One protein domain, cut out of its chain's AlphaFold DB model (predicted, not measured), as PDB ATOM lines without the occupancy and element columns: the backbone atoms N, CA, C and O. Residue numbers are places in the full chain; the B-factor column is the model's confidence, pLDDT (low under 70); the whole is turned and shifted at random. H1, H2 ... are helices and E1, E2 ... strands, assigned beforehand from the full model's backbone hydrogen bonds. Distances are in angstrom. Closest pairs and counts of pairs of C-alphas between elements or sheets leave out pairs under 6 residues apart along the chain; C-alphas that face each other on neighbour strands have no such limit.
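Overview. This is residues 621 to 672 of the 760 residues of an uncharacterized protein of Rhodopirellula sp. TMED11 (UniProt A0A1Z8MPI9). Little regular structure: a mostly unnamed chain with one short helix, H1, near one strand, E1. Ahead of H1, the long stretch of residues 621 to 643 makes a loop that runs out and folds back, and E1 leads to the last printed residues at another end. The printed part has 52 residues, with H1 before E1, and its class is mixed, helices and strands, with only 15 residues in named elements. It is only just compact, close to loose, with a radius of gyration of the C-alphas of 11.9 A and spans of 36 by 27 by 18 A.

Arrangement. H1, residues 644 to 651, has every O i to N i+4 pair within hydrogen-bond range. The closest C-alphas of H1 and E1, residues 663 to 669, are those of Leu 650 and Trp 666, 5.3 A apart. E1 pairs with no named strand, but its residues 663 to 664 pair antiparallel with residues 656 to 657.

Along the chain. H1 begins at C-alpha 644 (164.523, 29.842, 115.204) and is 10.6 A long from first to last C-alpha. E1 is 17.8 A long and ends at C-alpha 669 (177.485, 46.333, 115.825).

Size, cuts and confidence. The two farthest C-alphas, of Gln 627 and Ala 672, are 36.8 A apart. The printed part has no cut, and the link from H1 to E1, 11 residues, is long. The model's pLDDT is under 70 at residues 634 to 635 and 670 to 672.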
ATOM      1  N   CYS A 621     158.507  32.826 108.024       89.00
ATOM      2  CA  CYS A 621     159.931  33.130 107.945       89.00
ATOM      3  C   CYS A 621     160.272  33.788 106.606       89.00
ATOM      4  O   CYS A 621     159.852  33.306 105.557       89.00
ATOM      5  N   LYS A 622     161.064  34.862 106.640       87.62
ATOM      6  CA  LYS A 622     161.430  35.630 105.444       87.62
ATOM      7  C   LYS A 622     162.614  35.056 104.641       87.62
ATOM      8  O   LYS A 622     163.123  35.725 103.749       87.62
ATOM      9  N   VAL A 623     163.048  33.831 104.931       88.19
ATOM     10  CA  VAL A 623     164.062  33.109 104.137       88.19
ATOM     11  C   VAL A 623     163.371  32.402 102.974       88.19
ATOM     12  O   VAL A 623     162.350  31.736 103.180       88.19
ATOM     13  N   ARG A 624     163.900  32.555 101.757       87.00
ATOM     14  CA  ARG A 624     163.348  31.972 100.530       87.00
ATOM     15  C   ARG A 624     163.212  30.453 100.689       87.00
ATOM     16  O   ARG A 624     164.120  29.779 101.153       87.00
ATOM     17  N   GLY A 625     162.033  29.916 100.368       85.44
ATOM     18  CA  GLY A 625     161.729  28.484 100.505       85.44
ATOM     19  C   GLY A 625     161.353  28.008 101.918       85.44
ATOM     20  O   GLY A 625     160.903  26.874 102.072       85.44
ATOM     21  N   CYS A 626     161.446  28.848 102.957       87.88
ATOM     22  CA  CYS A 626     161.076  28.449 104.316       87.88
ATOM     23  C   CYS A 626     159.562  28.546 104.569       87.88
ATOM     24  O   CYS A 626     158.964  29.612 104.439       87.88
ATOM     25  N   GLN A 627     158.944  27.457 105.034       85.38
ATOM     26  CA  GLN A 627     157.520  27.442 105.413       85.38
ATOM     27  C   GLN A 627     157.272  27.599 106.925       85.38
ATOM     28  O   GLN A 627     156.122  27.662 107.365       85.38
ATOM     29  N   ASN A 628     158.332  27.693 107.735       87.12
ATOM     30  CA  ASN A 628     158.208  27.788 109.188       87.12
ATOM     31  C   ASN A 628     157.626  29.139 109.626       87.12
ATOM     32  O   ASN A 628     157.905  30.187 109.041       87.12
ATOM     33  N   SER A 629     156.839  29.118 110.702       83.75
ATOM     34  CA  SER A 629     156.284  30.331 111.311       83.75
ATOM     35  C   SER A 629     157.218  30.932 112.362       83.75
ATOM     36  O   SER A 629     157.885  30.211 113.106       83.75
ATOM     37  N   CYS A 630     157.247  32.260 112.441       85.62
ATOM     38  CA  CYS A 630     158.015  33.004 113.427       85.62
ATOM     39  C   CYS A 630     157.172  33.306 114.669       85.62
ATOM     40  O   CYS A 630     155.989  33.646 114.586       85.62
ATOM     41  N   ASN A 631     157.796  33.203 115.843       80.25
ATOM     42  CA  ASN A 631     157.171  33.596 117.102       80.25
ATOM     43  C   ASN A 631     157.125  35.127 117.244       80.25
ATOM     44  O   ASN A 631     157.905  35.847 116.626       80.25
ATOM     45  N   THR A 632     156.237  35.628 118.102       77.50
ATOM     46  CA  THR A 632     156.172  37.049 118.470       77.50
ATOM     47  C   THR A 632     157.138  37.344 119.614       77.50
ATOM     48  O   THR A 632     157.143  36.646 120.631       77.50
ATOM     49  N   ASN A 633     157.956  38.386 119.475       71.88
ATOM     50  CA  ASN A 633     158.818  38.869 120.544       71.88
ATOM     51  C   ASN A 633     157.949  39.451 121.673       71.88
ATOM     52  O   ASN A 633     157.264  40.453 121.480       71.88
ATOM     53  N   ARG A 634     157.994  38.848 122.870       69.12
ATOM     54  CA  ARG A 634     157.164  39.258 124.022       69.12
ATOM     55  C   ARG A 634     157.396  40.702 124.482       69.12
ATOM     56  O   ARG A 634     156.520  41.265 125.124       69.12
ATOM     57  N   ARG A 635     158.562  41.291 124.193       66.06
ATOM     58  CA  ARG A 635     158.931  42.637 124.657       66.06
ATOM     59  C   ARG A 635     158.460  43.742 123.712       66.06
ATOM     60  O   ARG A 635     158.130  44.825 124.173       66.06
ATOM     61  N   THR A 636     158.446  43.475 122.408       72.31
ATOM     62  CA  THR A 636     158.055  44.451 121.372       72.31
ATOM     63  C   THR A 636     156.694  44.149 120.749       72.31
ATOM     64  O   THR A 636     156.182  44.960 119.987       72.31
ATOM     65  N   ASN A 637     156.123  42.981 121.053       72.50
ATOM     66  CA  ASN A 637     154.898  42.434 120.477       72.50
ATOM     67  C   ASN A 637     154.911  42.324 118.933       72.50
ATOM     68  O   ASN A 637     153.857  42.215 118.312       72.50
ATOM     69  N   LYS A 638     156.103  42.324 118.314       75.88
ATOM     70  CA  LYS A 638     156.316  42.148 116.865       75.88
ATOM     71  C   LYS A 638     156.841  40.731 116.553       75.88
ATOM     72  O   LYS A 638     157.630  40.210 117.346       75.88
ATOM     73  N   PRO A 639     156.414  40.076 115.455       77.12
ATOM     74  CA  PRO A 639     156.976  38.797 115.005       77.12
ATOM     75  C   PRO A 639     158.466  38.919 114.649       77.12
ATOM     76  O   PRO A 639     158.906  39.968 114.188       77.12
ATOM     77  N   TYR A 640     159.245  37.858 114.886       82.00
ATOM     78  CA  TYR A 640     160.627  37.775 114.394       82.00
ATOM     79  C   TYR A 640     160.655  37.666 112.861       82.00
ATOM     80  O   TYR A 640     159.796  37.012 112.273       82.00
ATOM     81  N   ASP A 641     161.671  38.250 112.221       83.75
ATOM     82  CA  ASP A 641     161.824  38.211 110.759       83.75
ATOM     83  C   ASP A 641     162.182  36.814 110.221       83.75
ATOM     84  O   ASP A 641     161.769  36.435 109.124       83.75
ATOM     85  N   VAL A 642     162.898  36.014 111.014       88.75
ATOM     86  CA  VAL A 642     163.329  34.653 110.660       88.75
ATOM     87  C   VAL A 642     162.967  33.652 111.759       88.75
ATOM     88  O   VAL A 642     162.830  34.007 112.934       88.75
ATOM     89  N   CYS A 643     162.772  32.387 111.382       90.81
ATOM     90  CA  CYS A 643     162.452  31.328 112.333       90.81
ATOM     91  C   CYS A 643     163.678  30.966 113.188       90.81
ATOM     92  O   CYS A 643     164.805  31.379 112.916       90.81
ATOM     93  N   LYS A 644     163.463  30.171 114.242       88.31
ATOM     94  CA  LYS A 644     164.523  29.842 115.204       88.31
ATOM     95  C   LYS A 644     165.727  29.129 114.561       88.31
ATOM     96  O   LYS A 644     166.838  29.384 115.009       88.31
ATOM     97  N   SER A 645     165.524  28.279 113.545       88.69
ATOM     98  CA  SER A 645     166.631  27.582 112.863       88.69
ATOM     99  C   SER A 645     167.474  28.551 112.034       88.69
ATOM    100  O   SER A 645     168.664  28.682 112.285       88.69
ATOM    101  N   HIS A 646     166.844  29.335 111.158       90.94
ATOM    102  CA  HIS A 646     167.551  30.302 110.318       90.94
ATOM    103  C   HIS A 646     168.210  31.428 111.120       90.94
ATOM    104  O   HIS A 646     169.254  31.931 110.724       90.94
ATOM    105  N   ASN A 647     167.658  31.806 112.279       87.88
ATOM    106  CA  ASN A 647     168.353  32.725 113.179       87.88
ATOM    107  C   ASN A 647     169.659  32.124 113.728       87.88
ATOM    108  O   ASN A 647     170.625  32.856 113.908       87.88
ATOM    109  N   ALA A 648     169.688  30.818 114.011       85.44
ATOM    110  CA  ALA A 648     170.897  30.139 114.472       85.44
ATOM    111  C   ALA A 648     171.937  30.018 113.347       85.44
ATOM    112  O   ALA A 648     173.114  30.254 113.591       85.44
ATOM    113  N   GLU A 649     171.501  29.735 112.118       86.31
ATOM    114  CA  GLU A 649     172.374  29.705 110.933       86.31
ATOM    115  C   GLU A 649     172.984  31.083 110.643       86.31
ATOM    116  O   GLU A 649     174.198  31.197 110.493       86.31
ATOM    117  N   LEU A 650     172.174  32.149 110.674       87.75
ATOM    118  CA  LEU A 650     172.661  33.526 110.542       87.75
ATOM    119  C   LEU A 650     173.672  33.867 111.646       87.75
ATOM    120  O   LEU A 650     174.727  34.423 111.362       87.75
ATOM    121  N   GLN A 651     173.392  33.501 112.902       83.38
ATOM    122  CA  GLN A 651     174.321  33.708 114.023       83.38
ATOM    123  C   GLN A 651     175.624  32.907 113.895       83.38
ATOM    124  O   GLN A 651     176.645  33.342 114.423       83.38
ATOM    125  N   ALA A 652     175.596  31.772 113.193       84.19
ATOM    126  CA  ALA A 652     176.775  30.978 112.855       84.19
ATOM    127  C   ALA A 652     177.558  31.534 111.646       84.19
ATOM    128  O   ALA A 652     178.579  30.964 111.275       84.19
ATOM    129  N   GLY A 653     177.107  32.647 111.053       85.00
ATOM    130  CA  GLY A 653     177.762  33.313 109.927       85.00
ATOM    131  C   GLY A 653     177.260  32.882 108.548       85.00
ATOM    132  O   GLY A 653     177.855  33.285 107.553       85.00
ATOM    133  N   ALA A 654     176.185  32.090 108.459       85.06
ATOM    134  CA  ALA A 654     175.592  31.732 107.173       85.06
ATOM    135  C   ALA A 654     174.925  32.947 106.509       85.06
ATOM    136  O   ALA A 654     174.335  33.795 107.180       85.06
ATOM    137  N   GLU A 655     174.976  32.997 105.181       89.44
ATOM    138  CA  GLU A 655     174.281  33.995 104.369       89.44
ATOM    139  C   GLU A 655     173.027  33.357 103.780       89.44
ATOM    140  O   GLU A 655     173.112  32.362 103.061       89.44
ATOM    141  N   LEU A 656     171.852  33.896 104.113       89.94
ATOM    142  CA  LEU A 656     170.573  33.312 103.698       89.94
ATOM    143  C   LEU A 656     169.855  34.223 102.709       89.94
ATOM    144  O   LEU A 656     169.774  35.432 102.916       89.94
ATOM    145  N   GLU A 657     169.271  33.649 101.663       87.88
ATOM    146  CA  GLU A 657     168.498  34.414 100.687       87.88
ATOM    147  C   GLU A 657     167.116  34.777 101.259       87.88
ATOM    148  O   GLU A 657     166.350  33.922 101.713       87.88
ATOM    149  N   HIS A 658     166.777  36.059 101.251       88.38
ATOM    150  CA  HIS A 658     165.472  36.575 101.637       88.38
ATOM    151  C   HIS A 658     164.437  36.320 100.525       88.38
ATOM    152  O   HIS A 658     164.777  36.222  99.349       88.38
ATOM    153  N   VAL A 659     163.139  36.285 100.854       85.25
ATOM    154  CA  VAL A 659     162.056  36.037  99.867       85.25
ATOM    155  C   VAL A 659     162.039  37.046  98.702       85.25
ATOM    156  O   VAL A 659     161.506  36.745  97.642       85.25
ATOM    157  N   ASN A 660     162.617  38.235  98.881       82.62
ATOM    158  CA  ASN A 660     162.715  39.279  97.848       82.62
ATOM    159  C   ASN A 660     164.028  39.225  97.028       82.62
ATOM    160  O   ASN A 660     164.300  40.174  96.303       82.62
ATOM    161  N   GLY A 661     164.847  38.174  97.171       80.06
ATOM    162  CA  GLY A 661     166.110  37.990  96.437       80.06
ATOM    163  C   GLY A 661     167.340  38.687  97.037       80.06
ATOM    164  O   GLY A 661     168.427  38.598  96.481       80.06
ATOM    165  N   SER A 662     167.192  39.383  98.166       86.38
ATOM    166  CA  SER A 662     168.314  40.008  98.890       86.38
ATOM    167  C   SER A 662     168.993  39.033  99.858       86.38
ATOM    168  O   SER A 662     168.404  38.026 100.241       86.38
ATOM    169  N   VAL A 663     170.222  39.323 100.293       86.75
ATOM    170  CA  VAL A 663     170.967  38.453 101.219       86.75
ATOM    171  C   VAL A 663     170.803  38.942 102.660       86.75
ATOM    172  O   VAL A 663     171.029  40.115 102.958       86.75
ATOM    173  N   LEU A 664     170.420  38.043 103.567       86.44
ATOM    174  CA  LEU A 664     170.404  38.262 105.012       86.44
ATOM    175  C   LEU A 664     171.743  37.852 105.614       86.44
ATOM    176  O   LEU A 664     172.176  36.713 105.434       86.44
ATOM    177  N   LYS A 665     172.357  38.756 106.383       87.56
ATOM    178  CA  LYS A 665     173.574  38.479 107.162       87.56
ATOM    179  C   LYS A 665     173.413  38.926 108.609       87.56
ATOM    180  O   LYS A 665     172.720  39.905 108.901       87.56
ATOM    181  N   TRP A 666     174.059  38.212 109.524       85.00
ATOM    182  CA  TRP A 666     174.164  38.626 110.920       85.00
ATOM    183  C   TRP A 666     175.309  39.621 111.083       85.00
ATOM    184  O   TRP A 666     176.457  39.295 110.794       85.00
ATOM    185  N   GLN A 667     175.009  40.826 111.567       82.12
ATOM    186  CA  GLN A 667     176.019  41.852 111.800       82.12
ATOM    187  C   GLN A 667     176.078  42.207 113.286       82.12
ATOM    188  O   GLN A 667     175.071  42.552 113.917       82.12
ATOM    189  N   LYS A 668     177.282  42.100 113.850       78.50
ATOM    190  CA  LYS A 668     177.603  42.556 115.201       78.50
ATOM    191  C   LYS A 668     177.951  44.043 115.101       78.50
ATOM    192  O   LYS A 668     178.894  44.391 114.402       78.50
ATOM    193  N   GLU A 669     177.167  44.906 115.734       70.81
ATOM    194  CA  GLU A 669     177.485  46.333 115.825       70.81
ATOM    195  C   GLU A 669     178.489  46.530 116.961       70.81
ATOM    196  O   GLU A 669     178.262  46.094 118.099       70.81
ATOM    197  N   GLU A 670     179.610  47.174 116.645       65.19
ATOM    198  CA  GLU A 670     180.537  47.638 117.667       65.19
ATOM    199  C   GLU A 670     179.868  48.731 118.515       65.19
ATOM    200  O   GLU A 670     179.076  49.528 117.999       65.19
ATOM    201  N   PRO A 671     180.116  48.754 119.834       65.56
ATOM    202  CA  PRO A 671     179.542  49.770 120.698       65.56
ATOM    203  C   PRO A 671     180.022  51.155 120.258       65.56
ATOM    204  O   PRO A 671     181.217  51.399 120.127       65.56
ATOM    205  N   ALA A 672     179.079  52.084 120.084       62.22
ATOM    206  CA  ALA A 672     179.350  53.453 119.632       62.22
ATOM    207  C   ALA A 672     180.207  54.280 120.616       62.22
ATOM    208  O   ALA A 672     180.563  55.418 120.330       62.22
TER     209      ALA A 672